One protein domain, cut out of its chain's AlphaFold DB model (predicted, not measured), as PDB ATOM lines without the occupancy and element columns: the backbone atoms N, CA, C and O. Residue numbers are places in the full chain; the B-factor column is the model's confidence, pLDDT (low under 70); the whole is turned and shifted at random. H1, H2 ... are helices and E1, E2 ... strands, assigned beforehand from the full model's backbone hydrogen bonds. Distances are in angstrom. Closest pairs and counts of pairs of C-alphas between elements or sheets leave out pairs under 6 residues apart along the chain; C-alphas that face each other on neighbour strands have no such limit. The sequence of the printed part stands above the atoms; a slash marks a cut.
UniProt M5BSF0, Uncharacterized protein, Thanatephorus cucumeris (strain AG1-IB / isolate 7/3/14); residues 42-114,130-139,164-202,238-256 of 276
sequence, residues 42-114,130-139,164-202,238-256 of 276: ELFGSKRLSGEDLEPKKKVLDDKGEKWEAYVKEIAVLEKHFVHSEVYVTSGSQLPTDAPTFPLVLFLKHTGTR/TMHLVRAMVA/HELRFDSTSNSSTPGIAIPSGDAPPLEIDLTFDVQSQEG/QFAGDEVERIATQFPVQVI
ATOM      1  N   GLU A  42      -7.801 -16.399 -46.065       56.75
ATOM      2  CA  GLU A  42      -7.663 -15.559 -44.892       56.75
ATOM      3  C   GLU A  42      -8.888 -14.646 -44.851       56.75
ATOM      4  O   GLU A  42      -9.024 -13.684 -45.608       56.75
ATOM      5  N   LEU A  43      -9.816 -14.962 -43.948       59.50
ATOM      6  CA  LEU A  43     -10.729 -13.966 -43.414       59.50
ATOM      7  C   LEU A  43      -9.807 -12.914 -42.801       59.50
ATOM      8  O   LEU A  43      -9.225 -13.178 -41.755       59.50
ATOM      9  N   PHE A  44      -9.569 -11.791 -43.485       69.94
ATOM     10  CA  PHE A  44      -8.630 -10.738 -43.075       69.94
ATOM     11  C   PHE A  44      -9.066 -10.093 -41.746       69.94
ATOM     12  O   PHE A  44      -9.431  -8.924 -41.714       69.94
ATOM     13  N   GLY A  45      -9.090 -10.837 -40.644       67.12
ATOM     14  CA  GLY A  45      -9.676 -10.465 -39.361       67.12
ATOM     15  C   GLY A  45     -11.194 -10.241 -39.364       67.12
ATOM     16  O   GLY A  45     -11.702  -9.753 -38.359       67.12
ATOM     17  N   SER A  46     -11.922 -10.537 -40.450       80.25
ATOM     18  CA  SER A  46     -13.382 -10.377 -40.484       80.25
ATOM     19  C   SER A  46     -14.097 -11.578 -39.859       80.25
ATOM     20  O   SER A  46     -13.739 -12.733 -40.082       80.25
ATOM     21  N   LYS A  47     -15.132 -11.302 -39.063       84.56
ATOM     22  CA  LYS A  47     -16.023 -12.306 -38.476       84.56
ATOM     23  C   LYS A  47     -17.295 -12.401 -39.314       84.56
ATOM     24  O   LYS A  47     -17.950 -11.389 -39.550       84.56
ATOM     25  N   ARG A  48     -17.664 -13.613 -39.731       84.06
ATOM     26  CA  ARG A  48     -18.948 -13.892 -40.388       84.06
ATOM     27  C   ARG A  48     -20.069 -13.965 -39.345       84.06
ATOM     28  O   ARG A  48     -19.909 -14.642 -38.331       84.06
ATOM     29  N   LEU A  49     -21.181 -13.287 -39.611       82.06
ATOM     30  CA  LEU A  49     -22.434 -13.327 -38.855       82.06
ATOM     31  C   LEU A  49     -23.564 -13.774 -39.794       82.06
ATOM     32  O   LEU A  49     -23.621 -13.347 -40.950       82.06
ATOM     33  N   SER A  50     -24.470 -14.620 -39.308       75.88
ATOM     34  CA  SER A  50     -25.590 -15.149 -40.097       75.88
ATOM     35  C   SER A  50     -26.821 -15.384 -39.230       75.88
ATOM     36  O   SER A  50     -26.684 -15.757 -38.067       75.88
ATOM     37  N   GLY A  51     -28.017 -15.250 -39.809       71.12
ATOM     38  CA  GLY A  51     -29.268 -15.608 -39.136       71.12
ATOM     39  C   GLY A  51     -29.501 -14.806 -37.854       71.12
ATOM     40  O   GLY A  51     -29.678 -13.595 -37.918       71.12
ATOM     41  N   GLU A  52     -29.504 -15.492 -36.709       61.88
ATOM     42  CA  GLU A  52     -29.810 -14.933 -35.380       61.88
ATOM     43  C   GLU A  52     -28.758 -13.935 -34.866       61.88
ATOM     44  O   GLU A  52     -29.083 -13.072 -34.056       61.88
ATOM     45  N   ASP A  53     -27.519 -14.017 -35.368       64.94
ATOM     46  CA  ASP A  53     -26.420 -13.116 -34.990       64.94
ATOM     47  C   ASP A  53     -26.450 -11.771 -35.734       64.94
ATOM     48  O   ASP A  53     -25.668 -10.866 -35.425       64.94
ATOM     49  N   LEU A  54     -27.301 -11.636 -36.756       68.31
ATOM     50  CA  LEU A  54     -27.476 -10.379 -37.472       68.31
ATOM     51  C   LEU A  54     -28.398  -9.472 -36.667       68.31
ATOM     52  O   LEU A  54     -29.507  -9.868 -36.310       68.31
ATOM     53  N   GLU A  55     -27.967  -8.234 -36.418       60.81
ATOM     54  CA  GLU A  55     -28.853  -7.250 -35.807       60.81
ATOM     55  C   GLU A  55     -30.129  -7.112 -36.654       60.81
ATOM     56  O   GLU A  55     -30.052  -6.831 -37.857       60.81
ATOM     57  N   PRO A  56     -31.319  -7.305 -36.060       52.62
ATOM     58  CA  PRO A  56     -32.554  -7.106 -36.786       52.62
ATOM     59  C   PRO A  56     -32.679  -5.617 -37.135       52.62
ATOM     60  O   PRO A  56     -32.564  -4.776 -36.242       52.62
ATOM     61  N   LYS A  57     -33.041  -5.322 -38.396       57.81
ATOM     62  CA  LYS A  57     -33.486  -4.013 -38.937       57.81
ATOM     63  C   LYS A  57     -32.418  -3.161 -39.630       57.81
ATOM     64  O   LYS A  57     -32.097  -2.055 -39.190       57.81
ATOM     65  N   LYS A  58     -32.014  -3.578 -40.830       68.44
ATOM     66  CA  LYS A  58     -31.542  -2.632 -41.850       68.44
ATOM     67  C   LYS A  58     -32.545  -2.616 -42.988       68.44
ATOM     68  O   LYS A  58     -32.607  -3.563 -43.760       68.44
ATOM     69  N   LYS A  59     -33.316  -1.526 -43.079       65.94
ATOM     70  CA  LYS A  59     -34.432  -1.381 -44.029       65.94
ATOM     71  C   LYS A  59     -34.047  -1.745 -45.464       65.94
ATOM     72  O   LYS A  59     -34.797  -2.439 -46.125       65.94
ATOM     73  N   VAL A  60     -32.851  -1.355 -45.905       68.12
ATOM     74  CA  VAL A  60     -32.379  -1.633 -47.270       68.12
ATOM     75  C   VAL A  60     -32.170  -3.125 -47.542       68.12
ATOM     76  O   VAL A  60     -32.348  -3.572 -48.670       68.12
ATOM     77  N   LEU A  61     -31.837  -3.916 -46.522       74.62
ATOM     78  CA  LEU A  61     -31.736  -5.370 -46.663       74.62
ATOM     79  C   LEU A  61     -33.123  -6.015 -46.730       74.62
ATOM     80  O   LEU A  61     -33.330  -6.922 -47.537       74.62
ATOM     81  N   ASP A  62     -34.063  -5.511 -45.924       70.81
ATOM     82  CA  ASP A  62     -35.459  -5.959 -45.911       70.81
ATOM     83  C   ASP A  62     -36.147  -5.655 -47.255       70.81
ATOM     84  O   ASP A  62     -36.821  -6.518 -47.815       70.81
ATOM     85  N   ASP A  63     -35.909  -4.464 -47.818       70.31
ATOM     86  CA  ASP A  63     -36.455  -4.026 -49.110       70.31
ATOM     87  C   ASP A  63     -35.954  -4.890 -50.283       70.31
ATOM     88  O   ASP A  63     -36.663  -5.056 -51.277       70.31
ATOM     89  N   LYS A  64     -34.749  -5.474 -50.171       71.81
ATOM     90  CA  LYS A  64     -34.189  -6.391 -51.178       71.81
ATOM     91  C   LYS A  64     -34.764  -7.815 -51.081       71.81
ATOM     92  O   LYS A  64     -34.608  -8.582 -52.023       71.81
ATOM     93  N   GLY A  65     -35.454  -8.179 -49.992       68.12
ATOM     94  CA  GLY A  65     -36.205  -9.443 -49.865       68.12
ATOM     95  C   GLY A  65     -35.369 -10.733 -49.825       68.12
ATOM     96  O   GLY A  65     -35.926 -11.831 -49.858       68.12
ATOM     97  N   GLU A  66     -34.044 -10.621 -49.752       76.38
ATOM     98  CA  GLU A  66     -33.103 -11.742 -49.765       76.38
ATOM     99  C   GLU A  66     -32.669 -12.144 -48.347       76.38
ATOM    100  O   GLU A  66     -32.779 -11.379 -47.388       76.38
ATOM    101  N   LYS A  67     -32.151 -13.369 -48.192       84.50
ATOM    102  CA  LYS A  67     -31.451 -13.762 -46.961       84.50
ATOM    103  C   LYS A  67     -30.025 -13.240 -47.031       84.50
ATOM    104  O   LYS A  67     -29.331 -13.535 -47.999       84.50
ATOM    105  N   TRP A  68     -29.584 -12.546 -45.990       86.44
ATOM    106  CA  TRP A  68     -28.264 -11.924 -45.936       86.44
ATOM    107  C   TRP A  68     -27.347 -12.603 -44.923       86.44
ATOM    108  O   TRP A  68     -27.794 -13.190 -43.938       86.44
ATOM    109  N   GLU A  69     -26.050 -12.475 -45.154       88.62
ATOM    110  CA  GLU A  69     -24.983 -12.729 -44.193       88.62
ATOM    111  C   GLU A  69     -24.057 -11.509 -44.145       88.62
ATOM    112  O   GLU A  69     -23.939 -10.777 -45.131       88.62
ATOM    113  N   ALA A  70     -23.427 -11.264 -42.997       89.75
ATOM    114  CA  ALA A  70     -22.565 -10.103 -42.804       89.75
ATOM    115  C   ALA A  70     -21.143 -10.516 -42.440       89.75
ATOM    116  O   ALA A  70     -20.925 -11.413 -41.629       89.75
ATOM    117  N   TYR A  71     -20.171  -9.802 -42.990       91.12
ATOM    118  CA  TYR A  71     -18.773  -9.883 -42.599       91.12
ATOM    119  C   TYR A  71     -18.397  -8.606 -41.871       91.12
ATOM    120  O   TYR A  71     -18.407  -7.518 -42.448       91.12
ATOM    121  N   VAL A  72     -18.080  -8.753 -40.591       92.00
ATOM    122  CA  VAL A  72     -17.870  -7.638 -39.676       92.00
ATOM    123  C   VAL A  72     -16.407  -7.556 -39.276       92.00
ATOM    124  O   VAL A  72     -15.784  -8.568 -38.956       92.00
ATOM    125  N   LYS A  73     -15.846  -6.349 -39.294       93.06
ATOM    126  CA  LYS A  73     -14.449  -6.104 -38.941       93.06
ATOM    127  C   LYS A  73     -14.268  -4.708 -38.364       93.06
ATOM    128  O   LYS A  73     -14.761  -3.734 -38.926       93.06
ATOM    129  N   GLU A  74     -13.471  -4.597 -37.305       91.62
ATOM    130  CA  GLU A  74     -12.938  -3.309 -36.868       91.62
ATOM    131  C   GLU A  74     -11.611  -3.020 -37.585       91.62
ATOM    132  O   GLU A  74     -10.667  -3.813 -37.560       91.62
ATOM    133  N   ILE A  75     -11.548  -1.883 -38.273       91.75
ATOM    134  CA  ILE A  75     -10.413  -1.464 -39.091       91.75
ATOM    135  C   ILE A  75      -9.670  -0.347 -38.366       91.75
ATOM    136  O   ILE A  75     -10.237   0.710 -38.093       91.75
ATOM    137  N   ALA A  76      -8.382  -0.561 -38.102       89.50
ATOM    138  CA  ALA A  76      -7.491   0.491 -37.631       89.50
ATOM    139  C   ALA A  76      -7.067   1.391 -38.806       89.50
ATOM    140  O   ALA A  76      -6.355   0.953 -39.708       89.50
ATOM    141  N   VAL A  77      -7.496   2.649 -38.773       87.50
ATOM    142  CA  VAL A  77      -7.225   3.694 -39.766       87.50
ATOM    143  C   VAL A  77      -6.261   4.714 -39.159       87.50
ATOM    144  O   VAL A  77      -6.422   5.118 -38.000       87.50
ATOM    145  N   LEU A  78      -5.240   5.132 -39.918       83.50
ATOM    146  CA  LEU A  78      -4.192   6.054 -39.435       83.50
ATOM    147  C   LEU A  78      -3.559   5.608 -38.098       83.50
ATOM    148  O   LEU A  78      -3.265   6.440 -37.237       83.50
ATOM    149  N   GLU A  79      -3.459   4.292 -37.883       77.50
ATOM    150  CA  GLU A  79      -2.909   3.615 -36.690       77.50
ATOM    151  C   GLU A  79      -3.619   3.880 -35.347       77.50
ATOM    152  O   GLU A  79      -3.293   3.253 -34.334       77.50
ATOM    153  N   LYS A  80      -4.609   4.780 -35.313       81.94
ATOM    154  CA  LYS A  80      -5.226   5.252 -34.064       81.94
ATOM    155  C   LYS A  80      -6.740   5.395 -34.097       81.94
ATOM    156  O   LYS A  80      -7.325   5.542 -33.030       81.94
ATOM    157  N   HIS A  81      -7.370   5.412 -35.267       86.62
ATOM    158  CA  HIS A  81      -8.823   5.504 -35.399       86.62
ATOM    159  C   HIS A  81      -9.397   4.128 -35.707       86.62
ATOM    160  O   HIS A  81      -8.759   3.348 -36.405       86.62
ATOM    161  N   PHE A  82     -10.592   3.843 -35.203       90.38
ATOM    162  CA  PHE A  82     -11.284   2.592 -35.475       90.38
ATOM    163  C   PHE A  82     -12.553   2.843 -36.272       90.38
ATOM    164  O   PHE A  82     -13.394   3.666 -35.905       90.38
ATOM    165  N   VAL A  83     -12.669   2.140 -37.392       93.12
ATOM    166  CA  VAL A  83     -13.868   2.122 -38.221       93.12
ATOM    167  C   VAL A  83     -14.424   0.711 -38.181       93.12
ATOM    168  O   VAL A  83     -13.776  -0.234 -38.625       93.12
ATOM    169  N   HIS A  84     -15.631   0.577 -37.652       94.19
ATOM    170  CA  HIS A  84     -16.405  -0.646 -37.742       94.19
ATOM    171  C   HIS A  84     -16.993  -0.765 -39.141       94.19
ATOM    172  O   HIS A  84     -17.644   0.161 -39.630       94.19
ATOM    173  N   SER A  85     -16.714  -1.892 -39.781       94.88
ATOM    174  CA  SER A  85     -17.135  -2.223 -41.131       94.88
ATOM    175  C   SER A  85     -18.020  -3.452 -41.099       94.88
ATOM    176  O   SER A  85     -17.646  -4.465 -40.514       94.88
ATOM    177  N   GLU A  86     -19.145  -3.390 -41.800       94.81
ATOM    178  CA  GLU A  86     -20.052  -4.517 -41.989       94.81
ATOM    179  C   GLU A  86     -20.383  -4.645 -43.471       94.81
ATOM    180  O   GLU A  86     -20.954  -3.735 -44.072       94.81
ATOM    181  N   VAL A  87     -20.007  -5.770 -44.067       93.81
ATOM    182  CA  VAL A  87     -20.247  -6.062 -45.480       93.81
ATOM    183  C   VAL A  87     -21.318  -7.132 -45.580       93.81
ATOM    184  O   VAL A  87     -21.100  -8.254 -45.133       93.81
ATOM    185  N   TYR A  88     -22.459  -6.777 -46.158       92.31
ATOM    186  CA  TYR A  88     -23.611  -7.650 -46.330       92.31
ATOM    187  C   TYR A  88     -23.640  -8.223 -47.735       92.31
ATOM    188  O   TYR A  88     -23.530  -7.486 -48.717       92.31
ATOM    189  N   VAL A  89     -23.823  -9.536 -47.805       91.25
ATOM    190  CA  VAL A  89     -23.930 -10.307 -49.045       91.25
ATOM    191  C   VAL A  89     -25.105 -11.263 -48.957       91.25
ATOM    192  O   VAL A  89     -25.573 -11.595 -47.862       91.25
ATOM    193  N   THR A  90     -25.571 -11.726 -50.110       88.12
ATOM    194  CA  THR A  90     -26.588 -12.771 -50.165       88.12
ATOM    195  C   THR A  90     -26.070 -14.045 -49.500       88.12
ATOM    196  O   THR A  90     -24.906 -14.420 -49.630       88.12
ATOM    197  N   SER A  91     -26.934 -14.707 -48.735       84.50
ATOM    198  CA  SER A  91     -26.589 -15.883 -47.941       84.50
ATOM    199  C   SER A  91     -26.017 -16.990 -48.824       84.50
ATOM    200  O   SER A  91     -26.692 -17.486 -49.723       84.50
ATOM    201  N   GLY A  92     -24.797 -17.431 -48.513       82.19
ATOM    202  CA  GLY A  92     -24.088 -18.447 -49.288       82.19
ATOM    203  C   GLY A  92     -23.268 -17.868 -50.439       82.19
ATOM    204  O   GLY A  92     -22.568 -18.629 -51.100       82.19
ATOM    205  N   SER A  93     -23.323 -16.547 -50.654       87.62
ATOM    206  CA  SER A  93     -22.493 -15.809 -51.607       87.62
ATOM    207  C   SER A  93     -22.466 -16.470 -52.991       87.62
ATOM    208  O   SER A  93     -21.404 -16.688 -53.576       87.62
ATOM    209  N   GLN A  94     -23.641 -16.858 -53.491       88.75
ATOM    210  CA  GLN A  94     -23.778 -17.562 -54.763       88.75
ATOM    211  C   GLN A  94     -23.823 -16.572 -55.928       88.75
ATOM    212  O   GLN A  94     -24.566 -15.594 -55.897       88.75
ATOM    213  N   LEU A  95     -23.041 -16.853 -56.967       89.94
ATOM    214  CA  LEU A  95     -22.978 -16.082 -58.203       89.94
ATOM    215  C   LEU A  95     -23.372 -16.983 -59.385       89.94
ATOM    216  O   LEU A  95     -22.526 -17.716 -59.902       89.94
ATOM    217  N   PRO A  96     -24.641 -16.954 -59.820       88.19
ATOM    218  CA  PRO A  96     -25.056 -17.593 -61.065       88.19
ATOM    219  C   PRO A  96     -24.305 -17.019 -62.272       88.19
ATOM    220  O   PRO A  96     -24.100 -15.806 -62.355       88.19
ATOM    221  N   THR A  97     -23.919 -17.861 -63.238       87.06
ATOM    222  CA  THR A  97     -23.222 -17.396 -64.456       87.06
ATOM    223  C   THR A  97     -24.091 -16.482 -65.330       87.06
ATOM    224  O   THR A  97     -23.560 -15.643 -66.059       87.06
ATOM    225  N   ASP A  98     -25.419 -16.564 -65.204       87.06
ATOM    226  CA  ASP A  98     -26.395 -15.700 -65.877       87.06
ATOM    227  C   ASP A  98     -26.849 -14.490 -65.039       87.06
ATOM    228  O   ASP A  98     -27.649 -13.682 -65.515       87.06
ATOM    229  N   ALA A  99     -26.323 -14.311 -63.821       89.56
ATOM    230  CA  ALA A  99     -26.681 -13.170 -62.985       89.56
ATOM    231  C   ALA A  99     -26.222 -11.851 -63.633       89.56
ATOM    232  O   ALA A  99     -25.084 -11.765 -64.098       89.56
ATOM    233  N   PRO A 100     -27.056 -10.797 -63.664       91.38
ATOM    234  CA  PRO A 100     -26.645  -9.501 -64.202       91.38
ATOM    235  C   PRO A 100     -25.720  -8.747 -63.239       91.38
ATOM    236  O   PRO A 100     -24.795  -8.059 -63.661       91.38
ATOM    237  N   THR A 101     -25.950  -8.888 -61.936       93.44
ATOM    238  CA  THR A 101     -25.225  -8.183 -60.877       93.44
ATOM    239  C   THR A 101     -25.006  -9.099 -59.681       93.44
ATOM    240  O   THR A 101     -25.678 -10.122 -59.534       93.44
ATOM    241  N   PHE A 102     -24.071  -8.720 -58.812       92.62
ATOM    242  CA  PHE A 102     -23.897  -9.340 -57.503       92.62
ATOM    243  C   PHE A 102     -24.245  -8.325 -56.402       92.62
ATOM    244  O   PHE A 102     -23.532  -7.323 -56.276       92.62
ATOM    245  N   PRO A 103     -25.323  -8.541 -55.620       92.00
ATOM    246  CA  PRO A 103     -25.719  -7.631 -54.547       92.00
ATOM    247  C   PRO A 103     -24.700  -7.602 -53.403       92.00
ATOM    248  O   PRO A 103     -24.335  -8.638 -52.847       92.00
ATOM    249  N   LEU A 104     -24.263  -6.400 -53.025       93.25
ATOM    250  CA  LEU A 104     -23.282  -6.184 -51.962       93.25
ATOM    251  C   LEU A 104     -23.533  -4.824 -51.310       93.25
ATOM    252  O   LEU A 104     -23.633  -3.823 -52.010       93.25
ATOM    253  N   VAL A 105     -23.615  -4.757 -49.980       94.25
ATOM    254  CA  VAL A 105     -23.835  -3.485 -49.266       94.25
ATOM    255  C   VAL A 105     -22.823  -3.331 -48.140       94.25
ATOM    256  O   VAL A 105     -22.615  -4.250 -47.349       94.25
ATOM    257  N   LEU A 106     -22.196  -2.163 -48.051       95.81
ATOM    258  CA  LEU A 106     -21.227  -1.822 -47.018       95.81
ATOM    259  C   LEU A 106     -21.819  -0.809 -46.039       95.81
ATOM    260  O   LEU A 106     -22.327   0.234 -46.442       95.81
ATOM    261  N   PHE A 107     -21.664  -1.086 -44.745       95.50
ATOM    262  CA  PHE A 107     -21.931  -0.138 -43.673       95.50
ATOM    263  C   PHE A 107     -20.642   0.218 -42.937       95.50
ATOM    264  O   PHE A 107     -19.877  -0.668 -42.552       95.50
ATOM    265  N   LEU A 108     -20.418   1.513 -42.709       95.94
ATOM    266  CA  LEU A 108     -19.259   2.033 -41.985       95.94
ATOM    267  C   LEU A 108     -19.682   2.919 -40.815       95.94
ATOM    268  O   LEU A 108     -20.511   3.819 -40.962       95.94
ATOM    269  N   LYS A 109     -19.052   2.719 -39.656       94.19
ATOM    270  CA  LYS A 109     -19.242   3.567 -38.475       94.19
ATOM    271  C   LYS A 109     -17.916   3.826 -37.769       94.19
ATOM    272  O   LYS A 109     -17.169   2.903 -37.469       94.19
ATOM    273  N   HIS A 110     -17.613   5.088 -37.484       92.25
ATOM    274  CA  HIS A 110     -16.433   5.463 -36.705       92.25
ATOM    275  C   HIS A 110     -16.712   5.196 -35.220       92.25
ATOM    276  O   HIS A 110     -17.508   5.902 -34.594       92.25
ATOM    277  N   THR A 111     -16.065   4.169 -34.665       88.25
ATOM    278  CA  THR A 111     -16.268   3.698 -33.281       88.25
ATOM    279  C   THR A 111     -15.368   4.396 -32.270       88.25
ATOM    280  O   THR A 111     -15.632   4.354 -31.071       88.25
ATOM    281  N   GLY A 112     -14.347   5.116 -32.738       80.00
ATOM    282  CA  GLY A 112     -13.578   6.045 -31.921       80.00
ATOM    283  C   GLY A 112     -12.082   5.974 -32.177       80.00
ATOM    284  O   GLY A 112     -11.618   5.694 -33.280       80.00
ATOM    285  N   THR A 113     -11.309   6.279 -31.135       77.69
ATOM    286  CA  THR A 113      -9.843   6.265 -31.173       77.69
ATOM    287  C   THR A 113      -9.293   5.241 -30.199       77.69
ATOM    288  O   THR A 113      -9.838   5.054 -29.110       77.69
ATOM    289  N   ARG A 114      -8.181   4.601 -30.566       68.12
ATOM    290  CA  ARG A 114      -7.415   3.740 -29.673       68.12
ATOM    291  C   ARG A 114      -7.030   4.530 -28.430       68.12
ATOM    292  O   ARG A 114      -6.456   5.615 -28.530       68.12
ATOM    293  N   THR A 130     -12.994  13.621 -37.906       84.25
ATOM    294  CA  THR A 130     -13.872  13.076 -38.947       84.25
ATOM    295  C   THR A 130     -13.053  12.201 -39.886       84.25
ATOM    296  O   THR A 130     -12.030  12.640 -40.416       84.25
ATOM    297  N   MET A 131     -13.478  10.951 -40.053       89.12
ATOM    298  CA  MET A 131     -12.886  10.028 -41.015       89.12
ATOM    299  C   MET A 131     -13.613  10.186 -42.344       89.12
ATOM    300  O   MET A 131     -14.839  10.282 -42.362       89.12
ATOM    301  N   HIS A 132     -12.863  10.217 -43.441       91.94
ATOM    302  CA  HIS A 132     -13.425  10.301 -44.783       91.94
ATOM    303  C   HIS A 132     -13.010   9.075 -45.584       91.94
ATOM    304  O   HIS A 132     -11.829   8.724 -45.605       91.94
ATOM    305  N   LEU A 133     -13.979   8.431 -46.226       94.81
ATOM    306  CA  LEU A 133     -13.739   7.391 -47.213       94.81
ATOM    307  C   LEU A 133     -13.533   8.057 -48.578       94.81
ATOM    308  O   LEU A 133     -14.357   8.857 -49.015       94.81
ATOM    309  N   VAL A 134     -12.427   7.726 -49.237       94.31
ATOM    310  CA  VAL A 134     -12.059   8.233 -50.567       94.31
ATOM    311  C   VAL A 134     -12.464   7.241 -51.644       94.31
ATOM    312  O   VAL A 134     -12.985   7.633 -52.681       94.31
ATOM    313  N   ARG A 135     -12.250   5.949 -51.391       94.00
ATOM    314  CA  ARG A 135     -12.484   4.891 -52.370       94.00
ATOM    315  C   ARG A 135     -12.958   3.617 -51.692       94.00
ATOM    316  O   ARG A 135     -12.417   3.240 -50.653       94.00
ATOM    317  N   ALA A 136     -13.907   2.935 -52.323       96.38
ATOM    318  CA  ALA A 136     -14.207   1.532 -52.071       96.38
ATOM    319  C   ALA A 136     -13.934   0.733 -53.351       96.38
ATOM    320  O   ALA A 136     -14.325   1.148 -54.440       96.38
ATOM    321  N   MET A 137     -13.251  -0.400 -53.223       95.19
ATOM    322  CA  MET A 137     -12.965  -1.298 -54.333       95.19
ATOM    323  C   MET A 137     -13.466  -2.699 -54.002       95.19
ATOM    324  O   MET A 137     -13.205  -3.234 -52.925       95.19
ATOM    325  N   VAL A 138     -14.171  -3.295 -54.958       94.94
ATOM    326  CA  VAL A 138     -14.594  -4.693 -54.928       94.94
ATOM    327  C   VAL A 138     -13.771  -5.438 -55.963       94.94
ATOM    328  O   VAL A 138     -13.738  -5.047 -57.126       94.94
ATOM    329  N   ALA A 139     -13.091  -6.505 -55.561       93.19
ATOM    330  CA  ALA A 139     -12.293  -7.331 -56.456       93.19
ATOM    331  C   ALA A 139     -12.746  -8.787 -56.379       93.19
ATOM    332  O   ALA A 139     -12.836  -9.354 -55.291       93.19
ATOM    333  N   HIS A 164     -14.264  -3.524 -59.425       90.12
ATOM    334  CA  HIS A 164     -15.200  -2.419 -59.490       90.12
ATOM    335  C   HIS A 164     -14.771  -1.367 -58.469       90.12
ATOM    336  O   HIS A 164     -14.525  -1.690 -57.306       90.12
ATOM    337  N   GLU A 165     -14.637  -0.122 -58.919       91.81
ATOM    338  CA  GLU A 165     -14.135   0.991 -58.118       91.81
ATOM    339  C   GLU A 165     -15.214   2.067 -57.962       91.81
ATOM    340  O   GLU A 165     -15.748   2.576 -58.946       91.81
ATOM    341  N   LEU A 166     -15.475   2.457 -56.715       92.56
ATOM    342  CA  LEU A 166     -16.309   3.597 -56.350       92.56
ATOM    343  C   LEU A 166     -15.420   4.666 -55.715       92.56
ATOM    344  O   LEU A 166     -14.826   4.445 -54.656       92.56
ATOM    345  N   ARG A 167     -15.332   5.827 -56.370       92.38
ATOM    346  CA  ARG A 167     -14.604   7.004 -55.882       92.38
ATOM    347  C   ARG A 167     -15.563   8.028 -55.290       92.38
ATOM    348  O   ARG A 167     -16.593   8.340 -55.880       92.38
ATOM    349  N   PHE A 168     -15.193   8.551 -54.129       89.94
ATOM    350  CA  PHE A 168     -15.949   9.539 -53.358       89.94
ATOM    351  C   PHE A 168     -15.205  10.870 -53.229       89.94
ATOM    352  O   PHE A 168     -15.756  11.831 -52.690       89.94
ATOM    353  N   ASP A 169     -13.957  10.942 -53.693       82.25
ATOM    354  CA  ASP A 169     -13.271  12.207 -53.884       82.25
ATOM    355  C   ASP A 169     -13.839  12.930 -55.107       82.25
ATOM    356  O   ASP A 169     -14.030  12.392 -56.196       82.25
ATOM    357  N   SER A 170     -14.179  14.191 -54.900       63.34
ATOM    358  CA  SER A 170     -14.737  15.035 -55.943       63.34
ATOM    359  C   SER A 170     -13.699  15.336 -57.025       63.34
ATOM    360  O   SER A 170     -12.559  15.692 -56.729       63.34
ATOM    361  N   THR A 171     -14.128  15.278 -58.284       55.34
ATOM    362  CA  THR A 171     -13.344  15.636 -59.470       55.34
ATOM    363  C   THR A 171     -12.721  17.032 -59.353       55.34
ATOM    364  O   THR A 171     -13.425  18.035 -59.282       55.34
ATOM    365  N   SER A 172     -11.384  17.061 -59.335       48.41
ATOM    366  CA  SER A 172     -10.418  18.155 -59.580       48.41
ATOM    367  C   SER A 172     -10.585  19.548 -58.938       48.41
ATOM    368  O   SER A 172      -9.597  20.269 -58.909       48.41
ATOM    369  N   ASN A 173     -11.742  19.951 -58.401       50.84
ATOM    370  CA  ASN A 173     -12.006  21.333 -57.958       50.84
ATOM    371  C   ASN A 173     -12.759  21.461 -56.623       50.84
ATOM    372  O   ASN A 173     -13.155  22.568 -56.257       50.84
ATOM    373  N   SER A 174     -12.968  20.377 -55.877       49.62
ATOM    374  CA  SER A 174     -13.624  20.448 -54.568       49.62
ATOM    375  C   SER A 174     -12.677  20.026 -53.448       49.62
ATOM    376  O   SER A 174     -11.939  19.050 -53.553       49.62
ATOM    377  N   SER A 175     -12.691  20.812 -52.372       57.34
ATOM    378  CA  SER A 175     -11.869  20.647 -51.172       57.34
ATOM    379  C   SER A 175     -12.364  19.537 -50.238       57.34
ATOM    380  O   SER A 175     -11.807  19.362 -49.153       57.34
ATOM    381  N   THR A 176     -13.412  18.795 -50.616       60.22
ATOM    382  CA  THR A 176     -13.944  17.701 -49.799       60.22
ATOM    383  C   THR A 176     -13.084  16.443 -49.942       60.22
ATOM    384  O   THR A 176     -13.003  15.889 -51.038       60.22
ATOM    385  N   PRO A 177     -12.496  15.934 -48.849       74.75
ATOM    386  CA  PRO A 177     -11.528  14.836 -48.879       74.75
ATOM    387  C   PRO A 177     -12.158  13.439 -49.063       74.75
ATOM    388  O   PRO A 177     -11.505  12.449 -48.767       74.75
ATOM    389  N   GLY A 178     -13.420  13.341 -49.494       87.12
ATOM    390  CA  GLY A 178     -14.201  12.100 -49.557       87.12
ATOM    391  C   GLY A 178     -15.484  12.152 -48.718       87.12
ATOM    392  O   GLY A 178     -15.782  13.162 -48.066       87.12
ATOM    393  N   ILE A 179     -16.236  11.050 -48.690       92.50
ATOM    394  CA  ILE A 179     -17.492  10.946 -47.933       92.50
ATOM    395  C   ILE A 179     -17.218  10.753 -46.437       92.50
ATOM    396  O   ILE A 179     -16.410   9.916 -46.038       92.50
ATOM    397  N   ALA A 180     -17.862  11.561 -45.594       92.38
ATOM    398  CA  ALA A 180     -17.658  11.521 -44.150       92.38
ATOM    399  C   ALA A 180     -18.294  10.269 -43.527       92.38
ATOM    400  O   ALA A 180     -19.443   9.940 -43.811       92.38
ATOM    401  N   ILE A 181     -17.560   9.610 -42.632       93.88
ATOM    402  CA  ILE A 181     -18.026   8.439 -41.888       93.88
ATOM    403  C   ILE A 181     -18.636   8.909 -40.559       93.88
ATOM    404  O   ILE A 181     -17.927   9.520 -39.748       93.88
ATOM    405  N   PRO A 182     -19.928   8.630 -40.307       92.00
ATOM    406  CA  PRO A 182     -20.615   9.015 -39.084       92.00
ATOM    407  C   PRO A 182     -19.964   8.430 -37.826       92.00
ATOM    408  O   PRO A 182     -19.423   7.324 -37.836       92.00
ATOM    409  N   SER A 183     -20.059   9.175 -36.723       89.81
ATOM    410  CA  SER A 183     -19.603   8.765 -35.388       89.81
ATOM    411  C   SER A 183     -20.695   9.018 -34.346       89.81
ATOM    412  O   SER A 183     -21.614   9.802 -34.595       89.81
ATOM    413  N   GLY A 184     -20.599   8.369 -33.184       85.38
ATOM    414  CA  GLY A 184     -21.586   8.509 -32.107       85.38
ATOM    415  C   GLY A 184     -22.940   7.889 -32.462       85.38
ATOM    416  O   GLY A 184     -22.997   6.796 -33.025       85.38
ATOM    417  N   ASP A 185     -24.030   8.591 -32.152       85.06
ATOM    418  CA  ASP A 185     -25.402   8.072 -32.295       85.06
ATOM    419  C   ASP A 185     -25.959   8.167 -33.720       85.06
ATOM    420  O   ASP A 185     -27.030   7.638 -34.010       85.06
ATOM    421  N   ALA A 186     -25.229   8.809 -34.637       88.06
ATOM    422  CA  ALA A 186     -25.626   8.872 -36.034       88.06
ATOM    423  C   ALA A 186     -25.714   7.457 -36.653       88.06
ATOM    424  O   ALA A 186     -24.935   6.560 -36.279       88.06
ATOM    425  N   PRO A 187     -26.651   7.238 -37.598       89.31
ATOM    426  CA  PRO A 187     -26.735   5.975 -38.318       89.31
ATOM    427  C   PRO A 187     -25.427   5.709 -39.084       89.31
ATOM    428  O   PRO A 187     -24.762   6.668 -39.493       89.31
ATOM    429  N   PRO A 188     -25.031   4.436 -39.268       92.44
ATOM    430  CA  PRO A 188     -23.868   4.091 -40.083       92.44
ATOM    431  C   PRO A 188     -23.985   4.648 -41.507       92.44
ATOM    432  O   PRO A 188     -25.087   4.762 -42.045       92.44
ATOM    433  N   LEU A 189     -22.845   4.960 -42.126       94.38
ATOM    434  CA  LEU A 189     -22.792   5.276 -43.550       94.38
ATOM    435  C   LEU A 189     -23.093   4.011 -44.343       94.38
ATOM    436  O   LEU A 189     -22.385   3.023 -44.182       94.38
ATOM    437  N   GLU A 190     -24.100   4.074 -45.200       94.56
ATOM    438  CA  GLU A 190     -24.473   3.003 -46.114       94.56
ATOM    439  C   GLU A 190     -23.934   3.288 -47.519       94.56
ATOM    440  O   GLU A 190     -24.039   4.409 -48.020       94.56
ATOM    441  N   ILE A 191     -23.351   2.269 -48.146       95.06
ATOM    442  CA  ILE A 191     -22.830   2.322 -49.509       95.06
ATOM    443  C   ILE A 191     -23.293   1.059 -50.236       95.06
ATOM    444  O   ILE A 191     -22.932  -0.052 -49.842       95.06
ATOM    445  N   ASP A 192     -24.064   1.227 -51.311       93.38
ATOM    446  CA  ASP A 192     -24.374   0.122 -52.217       93.38
ATOM    447  C   ASP A 192     -23.137  -0.172 -53.080       93.38
ATOM    448  O   ASP A 192     -22.674   0.678 -53.840       93.38
ATOM    449  N   LEU A 193     -22.574  -1.366 -52.904       94.56
ATOM    450  CA  LEU A 193     -21.431  -1.882 -53.655       94.56
ATOM    451  C   LEU A 193     -21.868  -2.930 -54.690       94.56
ATOM    452  O   LEU A 193     -21.023  -3.666 -55.204       94.56
ATOM    453  N   THR A 194     -23.173  -3.041 -54.967       92.12
ATOM    454  CA  THR A 194     -23.700  -3.919 -56.013       92.12
ATOM    455  C   THR A 194     -22.993  -3.597 -57.319       92.12
ATOM    456  O   THR A 194     -23.019  -2.457 -57.780       92.12
ATOM    457  N   PHE A 195     -22.361  -4.598 -57.919       90.25
ATOM    458  CA  PHE A 195     -21.551  -4.391 -59.112       90.25
ATOM    459  C   PHE A 195     -21.970  -5.322 -60.244       90.25
ATOM    460  O   PHE A 195     -22.486  -6.424 -60.031       90.25
ATOM    461  N   ASP A 196     -21.750  -4.837 -61.464       91.38
ATOM    462  CA  ASP A 196     -21.994  -5.568 -62.700       91.38
ATOM    463  C   ASP A 196     -20.975  -6.706 -62.852       91.38
ATOM    464  O   ASP A 196     -19.750  -6.507 -62.830       91.38
ATOM    465  N   VAL A 197     -21.496  -7.921 -63.006       91.12
ATOM    466  CA  VAL A 197     -20.684  -9.130 -63.175       91.12
ATOM    467  C   VAL A 197     -20.524  -9.528 -64.641       91.12
ATOM    468  O   VAL A 197     -19.719 -10.410 -64.936       91.12
ATOM    469  N   GLN A 198     -21.227  -8.875 -65.569       89.81
ATOM    470  CA  GLN A 198     -21.253  -9.203 -66.994       89.81
ATOM    471  C   GLN A 198     -20.457  -8.225 -67.871       89.81
ATOM    472  O   GLN A 198     -19.956  -8.655 -68.914       89.81
ATOM    473  N   SER A 199     -20.290  -6.952 -67.482       85.75
ATOM    474  CA  SER A 199     -19.517  -5.979 -68.281       85.75
ATOM    475  C   SER A 199     -18.085  -6.434 -68.534       85.75
ATOM    476  O   SER A 199     -17.434  -6.985 -67.653       85.75
ATOM    477  N   GLN A 200     -17.543  -6.173 -69.719       82.62
ATOM    478  CA  GLN A 200     -16.121  -6.377 -69.986       82.62
ATOM    479  C   GLN A 200     -15.419  -5.021 -70.009       82.62
ATOM    480  O   GLN A 200     -15.609  -4.226 -70.925       82.62
ATOM    481  N   GLU A 201     -14.602  -4.765 -68.995       81.12
ATOM    482  CA  GLU A 201     -13.948  -3.480 -68.751       81.12
ATOM    483  C   GLU A 201     -12.435  -3.667 -68.663       81.12
ATOM    484  O   GLU A 201     -11.944  -4.719 -68.249       81.12
ATOM    485  N   GLY A 202     -11.675  -2.660 -69.093       79.44
ATOM    486  CA  GLY A 202     -10.223  -2.664 -68.942       79.44
ATOM    487  C   GLY A 202      -9.834  -2.415 -67.486       79.44
ATOM    488  O   GLY A 202     -10.288  -1.451 -66.881       79.44
ATOM    489  N   GLN A 238     -10.065   2.847 -49.048       95.19
ATOM    490  CA  GLN A 238      -9.055   3.888 -48.911       95.19
ATOM    491  C   GLN A 238      -9.639   5.073 -48.146       95.19
ATOM    492  O   GLN A 238     -10.669   5.630 -48.534       95.19
ATOM    493  N   PHE A 239      -8.965   5.469 -47.070       92.88
ATOM    494  CA  PHE A 239      -9.370   6.589 -46.226       92.88
ATOM    495  C   PHE A 239      -8.490   7.809 -46.491       92.88
ATOM    496  O   PHE A 239      -7.305   7.687 -46.801       92.88
ATOM    497  N   ALA A 240      -9.057   9.001 -46.332       90.88
ATOM    498  CA  ALA A 240      -8.335  10.244 -46.562       90.88
ATOM    499  C   ALA A 240      -7.134  10.389 -45.615       90.88
ATOM    500  O   ALA A 240      -7.279  10.416 -44.388       90.88
ATOM    501  N   GLY A 241      -5.948  10.536 -46.204       86.50
ATOM    502  CA  GLY A 241      -4.682  10.680 -45.489       86.50
ATOM    503  C   GLY A 241      -4.093   9.378 -44.942       86.50
ATOM    504  O   GLY A 241      -3.043   9.450 -44.314       86.50
ATOM    505  N   ASP A 242      -4.745   8.224 -45.140       87.31
ATOM    506  CA  ASP A 242      -4.145   6.913 -44.863       87.31
ATOM    507  C   ASP A 242      -3.397   6.448 -46.117       87.31
ATOM    508  O   ASP A 242      -3.950   6.450 -47.218       87.31
ATOM    509  N   GLU A 243      -2.125   6.086 -45.963       85.25
ATOM    510  CA  GLU A 243      -1.278   5.646 -47.081       85.25
ATOM    511  C   GLU A 243      -1.592   4.207 -47.501       85.25
ATOM    512  O   GLU A 243      -1.267   3.788 -48.611       85.25
ATOM    513  N   VAL A 244      -2.238   3.447 -46.612       89.06
ATOM    514  CA  VAL A 244      -2.487   2.019 -46.789       89.06
ATOM    515  C   VAL A 244      -3.958   1.773 -47.092       89.06
ATOM    516  O   VAL A 244      -4.847   2.168 -46.337       89.06
ATOM    517  N   GLU A 245      -4.216   1.045 -48.176       92.06
ATOM    518  CA  GLU A 245      -5.537   0.497 -48.458       92.06
ATOM    519  C   GLU A 245      -5.879  -0.608 -47.449       92.06
ATOM    520  O   GLU A 245      -5.107  -1.539 -47.212       92.06
ATOM    521  N   ARG A 246      -7.047  -0.494 -46.817       93.44
ATOM    522  CA  ARG A 246      -7.479  -1.390 -45.745       93.44
ATOM    523  C   ARG A 246      -8.477  -2.399 -46.289       93.44
ATOM    524  O   ARG A 246      -9.484  -2.026 -46.878       93.44
ATOM    525  N   ILE A 247      -8.244  -3.681 -46.039       93.56
ATOM    526  CA  ILE A 247      -9.193  -4.735 -46.414       93.56
ATOM    527  C   ILE A 247     -10.322  -4.764 -45.381       93.56
ATOM    528  O   ILE A 247     -10.064  -4.998 -44.196       93.56
ATOM    529  N   ALA A 248     -11.556  -4.532 -45.823       93.56
ATOM    530  CA  ALA A 248     -12.752  -4.649 -44.996       93.56
ATOM    531  C   ALA A 248     -13.123  -6.117 -44.776       93.56
ATOM    532  O   ALA A 248     -13.349  -6.541 -43.645       93.56
ATOM    533  N   THR A 249     -13.125  -6.908 -45.849       92.50
ATOM    534  CA  THR A 249     -13.351  -8.353 -45.781       92.50
ATOM    535  C   THR A 249     -12.824  -9.059 -47.032       92.50
ATOM    536  O   THR A 249     -12.663  -8.438 -48.086       92.50
ATOM    537  N   GLN A 250     -12.604 -10.366 -46.908       90.88
ATOM    538  CA  GLN A 250     -12.549 -11.310 -48.019       90.88
ATOM    539  C   GLN A 250     -13.448 -12.495 -47.669       90.88
ATOM    540  O   GLN A 250     -13.417 -12.967 -46.532       90.88
ATOM    541  N   PHE A 251     -14.226 -12.978 -48.630       86.75
ATOM    542  CA  PHE A 251     -15.096 -14.137 -48.443       86.75
ATOM    543  C   PHE A 251     -15.187 -14.980 -49.722       86.75
ATOM    544  O   PHE A 251     -14.987 -14.449 -50.821       86.75
ATOM    545  N   PRO A 252     -15.441 -16.295 -49.595       87.50
ATOM    546  CA  PRO A 252     -15.631 -17.164 -50.748       87.50
ATOM    547  C   PRO A 252     -16.938 -16.826 -51.471       87.50
ATOM    548  O   PRO A 252     -17.955 -16.542 -50.844       87.50
ATOM    549  N   VAL A 253     -16.905 -16.896 -52.797       88.50
ATOM    550  CA  VAL A 253     -18.062 -16.749 -53.682       88.50
ATOM    551  C   VAL A 253     -18.218 -18.038 -54.460       88.50
ATOM    552  O   VAL A 253     -17.293 -18.483 -55.141       88.50
ATOM    553  N   GLN A 254     -19.402 -18.631 -54.385       87.50
ATOM    554  CA  GLN A 254     -19.693 -19.833 -55.138       87.50
ATOM    555  C   GLN A 254     -20.260 -19.460 -56.506       87.50
ATOM    556  O   GLN A 254     -21.439 -19.137 -56.634       87.50
ATOM    557  N   VAL A 255     -19.435 -19.557 -57.544       87.19
ATOM    558  CA  VAL A 255     -19.927 -19.490 -58.926       87.19
ATOM    559  C   VAL A 255     -20.697 -20.769 -59.240       87.19
ATOM    560  O   VAL A 255     -20.122 -21.858 -59.154       87.19
ATOM    561  N   ILE A 256     -21.970 -20.634 -59.604       84.44
ATOM    562  CA  ILE A 256     -22.869 -21.744 -59.946       84.44
ATOM    563  C   ILE A 256     -23.374 -21.599 -61.387       84.44
ATOM    564  O   ILE A 256     -23.454 -20.472 -61.882       84.44
TER     565      ILE A 256
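What this domain is: This is residues 42 to 114, 130 to 139, 164 to 202 and 238 to 256 of the 276 residues of an uncharacterized protein of Thanatephorus cucumeris (strain AG1-IB / isolate 7/3/14) (UniProt M5BSF0). This is a loose sandwich: a twisted sheet of five strands, E1, E2, E3, E5 and E9, makes one wall, and the long strand E10 runs over one face of it, paired at its far end with the short E4. Next to E10, over the same face, lies a small sheet E7 E6 E8 whose long strand E6 bends, while the short helix H1 only grazes the large sheet. The printed part has 141 residues, with one named helix and ten named strands in the order E1 H1 E2 E3 E4 E5 E6 E7 E8 E9 E10, and its class is mostly strand. The large sheet, in the order E1 E2 E3 E5 E9, and the small one, E7 E6 E8, are antiparallel; E4 and E10 are parallel. The whole is compact, with a radius of gyration of the C-alphas of 15.6 A and spans of 42 by 40 by 31 A.

How they stand to each other: Start at the edge strand E1, residues 47 to 50; N 47 is 2.8 A from O 72 of E2, residues 68 to 77. E2 and E3, residues 81 to 90, form a hairpin, with N 71 and O 87 2.8 A apart. On the other side of E3 look for E5, residues 104 to 113, with N 84 and O 109 at 2.8 A, and then the edge strand E9, residues 189 to 192, with N 106 and O 191 at 2.9 A. The large sheet and the sheet of E4, residues 94 to 96, and E10, residues 246 to 256, form a sandwich, two sheets face to face, and the parts of them that face each other are 10.7 A apart centre to centre; between E4 and E10, N 95 and O 254 are 2.8 A apart. The closest C-alphas of E2 and E10 are those of Lys 73 and Ala 248, 6.5 A. E6, residues 131 to 139, bends by 56 degrees at residue 134; its pairing is staggered, with N 133 and O 179 of E8, residues 179 to 181, at 2.9 A, and N 136 and O 166 of E7, residues 164 to 167, at 2.9 A. E6 and E10 are near each other, and the closest C-alphas of E5 and E8 are those of Lys 109 and Ile 181, 6.1 A. H1, residues 59 to 63, grazes the large sheet with residues 60 to 62, and its O i to N i+4 pair is within hydrogen-bond range.

Where its parts are: Find C-alpha 47 at (-16.023, -12.306, -38.476), where E1 begins. E2 spans 26.9 A, E3 29.5 A, E5 27.7 A and E6 23.2 A. E10 runs 29.2 A from C-alpha 246 at (-7.479, -1.390, -45.745) to C-alpha 256 at (-22.869, -21.744, -59.946).

The domain as a whole: The two C-alphas farthest apart are those of Glu 52 and Asn 173, 46.3 A. Three cuts leave C-alphas 114 and 130 14.7 A apart, 139 and 164 6.5 A, and 202 and 238 21.1 A. Of the links printed whole, E7 to E8 is long. The model's confidence is under 70 at residues 42 to 45, 52 to 60, 65, 114 and 170 to 176.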